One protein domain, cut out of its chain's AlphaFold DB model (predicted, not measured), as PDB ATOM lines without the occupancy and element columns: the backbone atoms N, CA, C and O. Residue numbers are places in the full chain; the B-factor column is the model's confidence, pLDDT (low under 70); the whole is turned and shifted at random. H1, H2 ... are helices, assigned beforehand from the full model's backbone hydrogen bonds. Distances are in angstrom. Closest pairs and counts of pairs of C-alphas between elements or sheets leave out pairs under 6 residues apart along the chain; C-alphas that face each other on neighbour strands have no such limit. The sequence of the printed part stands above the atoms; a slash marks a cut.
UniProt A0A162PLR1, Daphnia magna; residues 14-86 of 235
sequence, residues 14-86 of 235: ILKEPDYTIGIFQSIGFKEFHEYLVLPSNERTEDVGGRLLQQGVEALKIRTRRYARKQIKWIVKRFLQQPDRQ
ATOM      1  N   ILE A  14     252.995 241.441 226.340       47.25
ATOM      2  CA  ILE A  14     253.576 240.555 225.311       47.25
ATOM      3  C   ILE A  14     254.733 239.679 225.846       47.25
ATOM      4  O   ILE A  14     255.156 238.747 225.173       47.25
ATOM      5  N   LEU A  15     255.237 239.902 227.069       50.97
ATOM      6  CA  LEU A  15     256.425 239.184 227.577       50.97
ATOM      7  C   LEU A  15     256.148 237.825 228.249       50.97
ATOM      8  O   LEU A  15     257.094 237.113 228.582       50.97
ATOM      9  N   LYS A  16     254.884 237.428 228.439       60.00
ATOM     10  CA  LYS A  16     254.511 236.092 228.932       60.00
ATOM     11  C   LYS A  16     253.429 235.529 228.018       60.00
ATOM     12  O   LYS A  16     252.445 236.221 227.768       60.00
ATOM     13  N   GLU A  17     253.607 234.303 227.518       70.88
ATOM     14  CA  GLU A  17     252.555 233.637 226.744       70.88
ATOM     15  C   GLU A  17     251.233 233.681 227.535       70.88
ATOM     16  O   GLU A  17     251.223 233.366 228.732       70.88
ATOM     17  N   PRO A  18     250.125 234.118 226.916       76.19
ATOM     18  CA  PRO A  18     248.862 234.283 227.619       76.19
ATOM     19  C   PRO A  18     248.309 232.931 228.078       76.19
ATOM     20  O   PRO A  18     248.057 232.026 227.280       76.19
ATOM     21  N   ASP A  19     248.050 232.802 229.379       86.94
ATOM     22  CA  ASP A  19     247.382 231.623 229.924       86.94
ATOM     23  C   ASP A  19     245.866 231.688 229.663       86.94
ATOM     24  O   ASP A  19     245.100 232.356 230.360       86.94
ATOM     25  N   TYR A  20     245.409 230.932 228.662       87.75
ATOM     26  CA  TYR A  20     243.989 230.807 228.298       87.75
ATOM     27  C   TYR A  20     243.134 230.008 229.286       87.75
ATOM     28  O   TYR A  20     241.963 229.724 229.009       87.75
ATOM     29  N   THR A  21     243.703 229.600 230.418       89.06
ATOM     30  CA  THR A  21     242.992 228.897 231.484       89.06
ATOM     31  C   THR A  21     242.609 229.799 232.648       89.06
ATOM     32  O   THR A  21     242.019 229.294 233.600       89.06
ATOM     33  N   ILE A  22     242.830 231.116 232.567       88.75
ATOM     34  CA  ILE A  22     242.505 232.052 233.652       88.75
ATOM     35  C   ILE A  22     241.785 233.318 233.168       88.75
ATOM     36  O   ILE A  22     242.025 233.832 232.076       88.75
ATOM     37  N   GLY A  23     240.885 233.828 234.012       89.88
ATOM     38  CA  GLY A  23     240.252 235.141 233.861       89.88
ATOM     39  C   GLY A  23     239.626 235.410 232.488       89.88
ATOM     40  O   GLY A  23     238.984 234.546 231.886       89.88
ATOM     41  N   ILE A  24     239.824 236.634 231.990       89.75
ATOM     42  CA  ILE A  24     239.266 237.108 230.714       89.75
ATOM     43  C   ILE A  24     239.768 236.306 229.504       89.75
ATOM     44  O   ILE A  24     239.061 236.199 228.500       89.75
ATOM     45  N   PHE A  25     240.933 235.660 229.603       89.44
ATOM     46  CA  PHE A  25     241.504 234.851 228.524       89.44
ATOM     47  C   PHE A  25     240.762 233.529 228.290       89.44
ATOM     48  O   PHE A  25     240.910 232.917 227.233       89.44
ATOM     49  N   GLN A  26     239.891 233.105 229.213       91.50
ATOM     50  CA  GLN A  26     239.002 231.965 228.978       91.50
ATOM     51  C   GLN A  26     237.841 232.283 228.022       91.50
ATOM     52  O   GLN A  26     237.212 231.344 227.509       91.50
ATOM     53  N   SER A  27     237.549 233.570 227.788       93.38
ATOM     54  CA  SER A  27     236.440 234.018 226.941       93.38
ATOM     55  C   SER A  27     236.484 233.387 225.542       93.38
ATOM     56  O   SER A  27     237.525 232.944 225.047       93.38
ATOM     57  N   ILE A  28     235.307 233.256 224.931       93.25
ATOM     58  CA  ILE A  28     235.169 232.816 223.541       93.25
ATOM     59  C   ILE A  28     235.345 234.060 222.666       93.25
ATOM     60  O   ILE A  28     234.614 235.030 222.844       93.25
ATOM     61  N   GLY A  29     236.318 234.041 221.758       92.69
ATOM     62  CA  GLY A  29     236.713 235.187 220.944       92.69
ATOM     63  C   GLY A  29     238.224 235.346 220.934       92.69
ATOM     64  O   GLY A  29     238.876 235.007 219.955       92.69
ATOM     65  N   PHE A  30     238.797 235.837 222.032       91.25
ATOM     66  CA  PHE A  30     240.196 236.272 222.051       91.25
ATOM     67  C   PHE A  30     241.195 235.166 221.671       91.25
ATOM     68  O   PHE A  30     242.042 235.368 220.805       91.25
ATOM     69  N   LYS A  31     241.077 233.976 222.273       92.50
ATOM     70  CA  LYS A  31     241.987 232.850 221.998       92.50
ATOM     71  C   LYS A  31     241.836 232.285 220.584       92.50
ATOM     72  O   LYS A  31     242.798 231.762 220.041       92.50
ATOM     73  N   GLU A  32     240.642 232.377 219.996       95.00
ATOM     74  CA  GLU A  32     240.387 231.918 218.628       95.00
ATOM     75  C   GLU A  32     241.059 232.820 217.584       95.00
ATOM     76  O   GLU A  32     241.439 232.328 216.528       95.00
ATOM     77  N   PHE A  33     241.257 234.105 217.890       94.75
ATOM     78  CA  PHE A  33     241.960 235.055 217.020       94.75
ATOM     79  C   PHE A  33     243.409 235.316 217.433       94.75
ATOM     80  O   PHE A  33     244.054 236.167 216.829       94.75
ATOM     81  N   HIS A  34     243.935 234.629 218.449       91.88
ATOM     82  CA  HIS A  34     245.248 234.962 219.002       91.88
ATOM     83  C   HIS A  34     246.347 234.985 217.942       91.88
ATOM     84  O   HIS A  34     247.053 235.982 217.841       91.88
ATOM     85  N   GLU A  35     246.434 233.928 217.133       91.81
ATOM     86  CA  GLU A  35     247.448 233.792 216.082       91.81
ATOM     87  C   GLU A  35     247.384 234.953 215.084       91.81
ATOM     88  O   GLU A  35     248.413 235.508 214.724       91.81
ATOM     89  N   TYR A  36     246.179 235.397 214.714       93.38
ATOM     90  CA  TYR A  36     245.987 236.574 213.864       93.38
ATOM     91  C   TYR A  36     246.393 237.884 214.562       93.38
ATOM     92  O   TYR A  36     246.991 238.764 213.946       93.38
ATOM     93  N   LEU A  37     246.073 238.035 215.850       91.19
ATOM     94  CA  LEU A  37     246.317 239.266 216.607       91.19
ATOM     95  C   LEU A  37     247.802 239.494 216.928       91.19
ATOM     96  O   LEU A  37     248.216 240.649 217.035       91.19
ATOM     97  N   VAL A  38     248.591 238.424 217.075       90.69
ATOM     98  CA  VAL A  38     250.041 238.515 217.335       90.69
ATOM     99  C   VAL A  38     250.882 238.667 216.071       90.69
ATOM    100  O   VAL A  38     252.074 238.953 216.184       90.69
ATOM    101  N   LEU A  39     250.286 238.532 214.881       90.56
ATOM    102  CA  LEU A  39     250.994 238.817 213.636       90.56
ATOM    103  C   LEU A  39     251.466 240.279 213.589       90.56
ATOM    104  O   LEU A  39     250.728 241.190 214.016       90.56
ATOM    105  N   PRO A  40     252.655 240.532 213.016       89.38
ATOM    106  CA  PRO A  40     253.105 241.885 212.750       89.38
ATOM    107  C   PRO A  40     252.184 242.546 211.711       89.38
ATOM    108  O   PRO A  40     251.540 241.887 210.894       89.38
ATOM    109  N   SER A  41     252.056 243.872 211.782       86.38
ATOM    110  CA  SER A  41     251.022 244.611 211.041       86.38
ATOM    111  C   SER A  41     251.102 244.448 209.519       86.38
ATOM    112  O   SER A  41     250.068 244.504 208.863       86.38
ATOM    113  N   ASN A  42     252.297 244.232 208.966       85.75
ATOM    114  CA  ASN A  42     252.520 243.960 207.544       85.75
ATOM    115  C   ASN A  42     251.887 242.625 207.108       85.75
ATOM    116  O   ASN A  42     251.146 242.597 206.130       85.75
ATOM    117  N   GLU A  43     252.088 241.558 207.888       84.62
ATOM    118  CA  GLU A  43     251.631 240.197 207.563       84.62
ATOM    119  C   GLU A  43     250.118 240.002 207.750       84.62
ATOM    120  O   GLU A  43     249.517 239.098 207.166       84.62
ATOM    121  N   ARG A  44     249.450 240.864 208.533       84.25
ATOM    122  CA  ARG A  44     247.986 240.791 208.718       84.25
ATOM    123  C   ARG A  44     247.195 241.083 207.449       84.25
ATOM    124  O   ARG A  44     246.081 240.584 207.308       84.25
ATOM    125  N   THR A  45     247.740 241.927 206.580       82.31
ATOM    126  CA  THR A  45     247.145 242.309 205.289       82.31
ATOM    127  C   THR A  45     247.495 241.343 204.164       82.31
ATOM    128  O   THR A  45     246.906 241.420 203.089       82.31
ATOM    129  N   GLU A  46     248.438 240.435 204.402       89.38
ATOM    130  CA  GLU A  46     248.834 239.409 203.448       89.38
ATOM    131  C   GLU A  46     247.883 238.202 203.497       89.38
ATOM    132  O   GLU A  46     247.040 238.062 204.389       89.38
ATOM    133  N   ASP A  47     248.042 237.290 202.534       90.38
ATOM    134  CA  ASP A  47     247.260 236.051 202.438       90.38
ATOM    135  C   ASP A  47     247.276 235.236 203.748       90.38
ATOM    136  O   ASP A  47     246.255 234.682 204.165       90.38
ATOM    137  N   VAL A  48     248.417 235.215 204.447       90.19
ATOM    138  CA  VAL A  48     248.570 234.528 205.738       90.19
ATOM    139  C   VAL A  48     247.618 235.106 206.790       90.19
ATOM    140  O   VAL A  48     246.905 234.350 207.458       90.19
ATOM    141  N   GLY A  49     247.557 236.435 206.910       93.06
ATOM    142  CA  GLY A  49     246.657 237.122 207.832       93.06
ATOM    143  C   GLY A  49     245.185 236.869 207.511       93.06
ATOM    144  O   GLY A  49     244.404 236.557 208.415       93.06
ATOM    145  N   GLY A  50     244.815 236.906 206.228       94.19
ATOM    146  CA  GLY A  50     243.462 236.574 205.772       94.19
ATOM    147  C   GLY A  50     243.044 235.148 206.152       94.19
ATOM    148  O   GLY A  50     241.955 234.938 206.696       94.19
ATOM    149  N   ARG A  51     243.938 234.169 205.955       95.31
ATOM    150  CA  ARG A  51     243.695 232.769 206.333       95.31
ATOM    151  C   ARG A  51     243.508 232.593 207.839       95.31
ATOM    152  O   ARG A  51     242.545 231.944 208.249       95.31
ATOM    153  N   LEU A  52     244.381 233.176 208.664       95.94
ATOM    154  CA  LEU A  52     244.278 233.076 210.128       95.94
ATOM    155  C   LEU A  52     243.021 233.764 210.669       95.94
ATOM    156  O   LEU A  52     242.365 233.236 211.568       95.94
ATOM    157  N   LEU A  53     242.627 234.899 210.085       95.81
ATOM    158  CA  LEU A  53     241.375 235.565 210.435       95.81
ATOM    159  C   LEU A  53     240.171 234.654 210.161       95.81
ATOM    160  O   LEU A  53     239.315 234.475 211.031       95.81
ATOM    161  N   GLN A  54     240.115 234.037 208.980       97.19
ATOM    162  CA  GLN A  54     239.017 233.142 208.613       97.19
ATOM    163  C   GLN A  54     238.979 231.881 209.490       97.19
ATOM    164  O   GLN A  54     237.899 231.450 209.906       97.19
ATOM    165  N   GLN A  55     240.145 231.324 209.833       97.06
ATOM    166  CA  GLN A  55     240.253 230.227 210.798       97.06
ATOM    167  C   GLN A  55     239.722 230.632 212.177       97.06
ATOM    168  O   GLN A  55     238.941 229.883 212.770       97.06
ATOM    169  N   GLY A  56     240.070 231.830 212.656       97.12
ATOM    170  CA  GLY A  56     239.558 232.374 213.912       97.12
ATOM    171  C   GLY A  56     238.037 232.541 213.905       97.12
ATOM    172  O   GLY A  56     237.370 232.146 214.862       97.12
ATOM    173  N   VAL A  57     237.456 233.020 212.797       98.06
ATOM    174  CA  VAL A  57     235.993 233.132 212.635       98.06
ATOM    175  C   VAL A  57     235.314 231.764 212.718       98.06
ATOM    176  O   VAL A  57     234.301 231.623 213.410       98.06
ATOM    177  N   GLU A  58     235.838 230.737 212.045       98.19
ATOM    178  CA  GLU A  58     235.219 229.408 212.112       98.19
ATOM    179  C   GLU A  58     235.407 228.765 213.491       98.19
ATOM    180  O   GLU A  58     234.462 228.202 214.055       98.19
ATOM    181  N   ALA A  59     236.587 228.914 214.095       97.12
ATOM    182  CA  ALA A  59     236.844 228.458 215.455       97.12
ATOM    183  C   ALA A  59     235.882 229.115 216.458       97.12
ATOM    184  O   ALA A  59     235.287 228.408 217.284       97.12
ATOM    185  N   LEU A  60     235.654 230.428 216.338       97.75
ATOM    186  CA  LEU A  60     234.686 231.185 217.128       97.75
ATOM    187  C   LEU A  60     233.285 230.578 216.994       97.75
ATOM    188  O   LEU A  60     232.671 230.199 217.994       97.75
ATOM    189  N   LYS A  61     232.798 230.408 215.761       98.06
ATOM    190  CA  LYS A  61     231.476 229.825 215.485       98.06
ATOM    191  C   LYS A  61     231.331 228.430 216.103       98.06
ATOM    192  O   LYS A  61     230.330 228.140 216.766       98.06
ATOM    193  N   ILE A  62     232.329 227.560 215.936       97.62
ATOM    194  CA  ILE A  62     232.333 226.208 216.517       97.62
ATOM    195  C   ILE A  62     232.249 226.271 218.045       97.62
ATOM    196  O   ILE A  62     231.477 225.521 218.656       97.62
ATOM    197  N   ARG A  63     233.046 227.137 218.673       96.44
ATOM    198  CA  ARG A  63     233.126 227.272 220.132       96.44
ATOM    199  C   ARG A  63     231.827 227.807 220.716       96.44
ATOM    200  O   ARG A  63     231.336 227.208 221.671       96.44
ATOM    201  N   THR A  64     231.216 228.808 220.089       97.81
ATOM    202  CA  THR A  64     229.906 229.347 220.482       97.81
ATOM    203  C   THR A  64     228.811 228.283 220.389       97.81
ATOM    204  O   THR A  64     228.089 228.057 221.361       97.81
ATOM    205  N   ARG A  65     228.748 227.511 219.290       97.62
ATOM    206  CA  ARG A  65     227.791 226.390 219.159       97.62
ATOM    207  C   ARG A  65     227.987 225.327 220.243       97.62
ATOM    208  O   ARG A  65     227.023 224.814 220.809       97.62
ATOM    209  N   ARG A  66     229.239 224.954 220.536       96.75
ATOM    210  CA  ARG A  66     229.555 223.989 221.606       96.75
ATOM    211  C   ARG A  66     229.176 224.530 222.982       96.75
ATOM    212  O   ARG A  66     228.694 223.758 223.809       96.75
ATOM    213  N   TYR A  67     229.383 225.822 223.217       97.00
ATOM    214  CA  TYR A  67     229.028 226.480 224.466       97.00
ATOM    215  C   TYR A  67     227.517 226.477 224.694       97.00
ATOM    216  O   TYR A  67     227.088 225.958 225.721       97.00
ATOM    217  N   ALA A  68     226.720 226.887 223.702       97.00
ATOM    218  CA  ALA A  68     225.257 226.839 223.775       97.00
ATOM    219  C   ALA A  68     224.740 225.422 224.100       97.00
ATOM    220  O   ALA A  68     223.975 225.221 225.043       97.00
ATOM    221  N   ARG A  69     225.252 224.388 223.411       95.94
ATOM    222  CA  ARG A  69     224.911 222.982 223.714       95.94
ATOM    223  C   ARG A  69     225.300 222.570 225.135       95.94
ATOM    224  O   ARG A  69     224.572 221.820 225.786       95.94
ATOM    225  N   LYS A  70     226.459 223.027 225.621       95.62
ATOM    226  CA  LYS A  70     226.918 222.751 226.989       95.62
ATOM    227  C   LYS A  70     226.022 223.438 228.018       95.62
ATOM    228  O   LYS A  70     225.730 222.804 229.027       95.62
ATOM    229  N   GLN A  71     225.575 224.668 227.761       95.88
ATOM    230  CA  GLN A  71     224.636 225.387 228.624       95.88
ATOM    231  C   GLN A  71     223.311 224.637 228.733       95.88
ATOM    232  O   GLN A  71     222.912 224.314 229.845       95.88
ATOM    233  N   ILE A  72     222.701 224.246 227.609       92.56
ATOM    234  CA  ILE A  72     221.453 223.460 227.608       92.56
ATOM    235  C   ILE A  72     221.632 222.166 228.408       92.56
ATOM    236  O   ILE A  72     220.874 221.882 229.334       92.56
ATOM    237  N   LYS A  73     222.693 221.403 228.115       91.31
ATOM    238  CA  LYS A  73     223.001 220.165 228.843       91.31
ATOM    239  C   LYS A  73     223.188 220.409 230.340       91.31
ATOM    240  O   LYS A  73     222.792 219.568 231.140       91.31
ATOM    241  N   TRP A  74     223.829 221.513 230.718       92.88
ATOM    242  CA  TRP A  74     224.042 221.869 232.115       92.88
ATOM    243  C   TRP A  74     222.732 222.257 232.801       92.88
ATOM    244  O   TRP A  74     222.476 221.738 233.879       92.88
ATOM    245  N   ILE A  75     221.879 223.067 232.161       90.12
ATOM    246  CA  ILE A  75     220.561 223.458 232.684       90.12
ATOM    247  C   ILE A  75     219.708 222.214 232.941       90.12
ATOM    248  O   ILE A  75     219.282 221.985 234.070       90.12
ATOM    249  N   VAL A  76     219.554 221.352 231.931       88.69
ATOM    250  CA  VAL A  76     218.773 220.111 232.043       88.69
ATOM    251  C   VAL A  76     219.316 219.224 233.164       88.69
ATOM    252  O   VAL A  76     218.572 218.793 234.039       88.69
ATOM    253  N   LYS A  77     220.632 218.991 233.192       86.62
ATOM    254  CA  LYS A  77     221.242 218.121 234.205       86.62
ATOM    255  C   LYS A  77     221.238 218.700 235.607       86.62
ATOM    256  O   LYS A  77     221.299 217.923 236.544       86.62
ATOM    257  N   ARG A  78     221.280 220.022 235.767       87.31
ATOM    258  CA  ARG A  78     221.413 220.675 237.073       87.31
ATOM    259  C   ARG A  78     220.061 220.967 237.705       87.31
ATOM    260  O   ARG A  78     219.960 220.825 238.918       87.31
ATOM    261  N   PHE A  79     219.086 221.384 236.899       86.31
ATOM    262  CA  PHE A  79     217.780 221.836 237.372       86.31
ATOM    263  C   PHE A  79     216.649 220.844 237.094       86.31
ATOM    264  O   PHE A  79     215.719 220.791 237.879       86.31
ATOM    265  N   LEU A  80     216.705 220.054 236.016       85.25
ATOM    266  CA  LEU A  80     215.556 219.224 235.612       85.25
ATOM    267  C   LEU A  80     215.733 217.728 235.915       85.25
ATOM    268  O   LEU A  80     214.753 217.003 236.010       85.25
ATOM    269  N   GLN A  81     216.972 217.246 236.052       83.19
ATOM    270  CA  GLN A  81     217.292 215.817 236.222       83.19
ATOM    271  C   GLN A  81     217.973 215.505 237.567       83.19
ATOM    272  O   GLN A  81     218.834 214.627 237.630       83.19
ATOM    273  N   GLN A  82     217.676 216.257 238.632       75.44
ATOM    274  CA  GLN A  82     218.254 216.048 239.971       75.44
ATOM    275  C   GLN A  82     217.133 215.918 241.011       75.44
ATOM    276  O   GLN A  82     216.751 216.931 241.590       75.44
ATOM    277  N   PRO A  83     216.611 214.702 241.259       68.00
ATOM    278  CA  PRO A  83     215.489 214.502 242.181       68.00
ATOM    279  C   PRO A  83     215.838 214.865 243.633       68.00
ATOM    280  O   PRO A  83     214.997 215.376 244.359       68.00
ATOM    281  N   ASP A  84     217.098 214.676 244.035       70.44
ATOM    282  CA  ASP A  84     217.551 214.878 245.421       70.44
ATOM    283  C   ASP A  84     217.931 216.337 245.736       70.44
ATOM    284  O   ASP A  84     218.368 216.654 246.844       70.44
ATOM    285  N   ARG A  85     217.860 217.239 244.749       72.31
ATOM    286  CA  ARG A  85     218.345 218.613 244.891       72.31
ATOM    287  C   ARG A  85     217.173 219.577 244.943       72.31
ATOM    288  O   ARG A  85     216.439 219.694 243.971       72.31
ATOM    289  N   GLN A  86     217.096 220.361 246.015       79.31
ATOM    290  CA  GLN A  86     216.202 221.514 246.054       79.31
ATOM    291  C   GLN A  86     216.673 222.545 245.024       79.31
ATOM    292  O   GLN A  86     217.731 223.169 245.171       79.31
TER     293      GLN A  86
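What this domain is: This is residues 14 to 86 of the 235 residues of a protein of Daphnia magna (UniProt A0A162PLR1). One long helix, H3, makes the longest axis of a rod-shaped whole, and the short helix H2 packs on its first part. The last part of H3 and the tail after it, residues 68 to 86, stick out, and so do residues 21 to 27, which hold the short helix H1. The printed part has 73 residues with three named helices, in the order H1, H2, H3, and no named strand; the class is all helix. It is extended, with a radius of gyration of the C-alphas of 17.6 A and spans of 59 by 26 by 10 A.

Where its parts are: H3 holds residues 47 to 80 and is 48.9 A long from first to last C-alpha, from C-alpha 47 at (247.260, 236.051, 202.438) to C-alpha 80 at (215.556, 219.224, 235.612). H2 holds residues 34 to 38, 6.2 A from first to last C-alpha. H1 holds residues 23 to 26, 6.0 A from first to last C-alpha, and begins with C-alpha 23 at (240.252, 235.141, 233.861).

How they stand to each other: H3 touches H2 with residues 49 to 56 alone. The closest C-alphas of the two, those of Tyr 36 and Leu 52, are 5.4 A apart. H1 is apart from H3 and also from H2. In H2 and H3 every O i to N i+4 pair is within hydrogen-bond range; H1, with four residues, is too short for such a pair, and its one O i to N i+3 pair is within range.

The domain as a whole: The two C-alphas farthest apart, those of Asn 42 and Asp 84, are 59.2 A apart. The printed part has no cut. The links H1 to H2 and H2 to H3, with 7 and 8 residues, are short. The mean pLDDT of the printed part is 88.7; residues 14 to 16 and residue 83 are under 70.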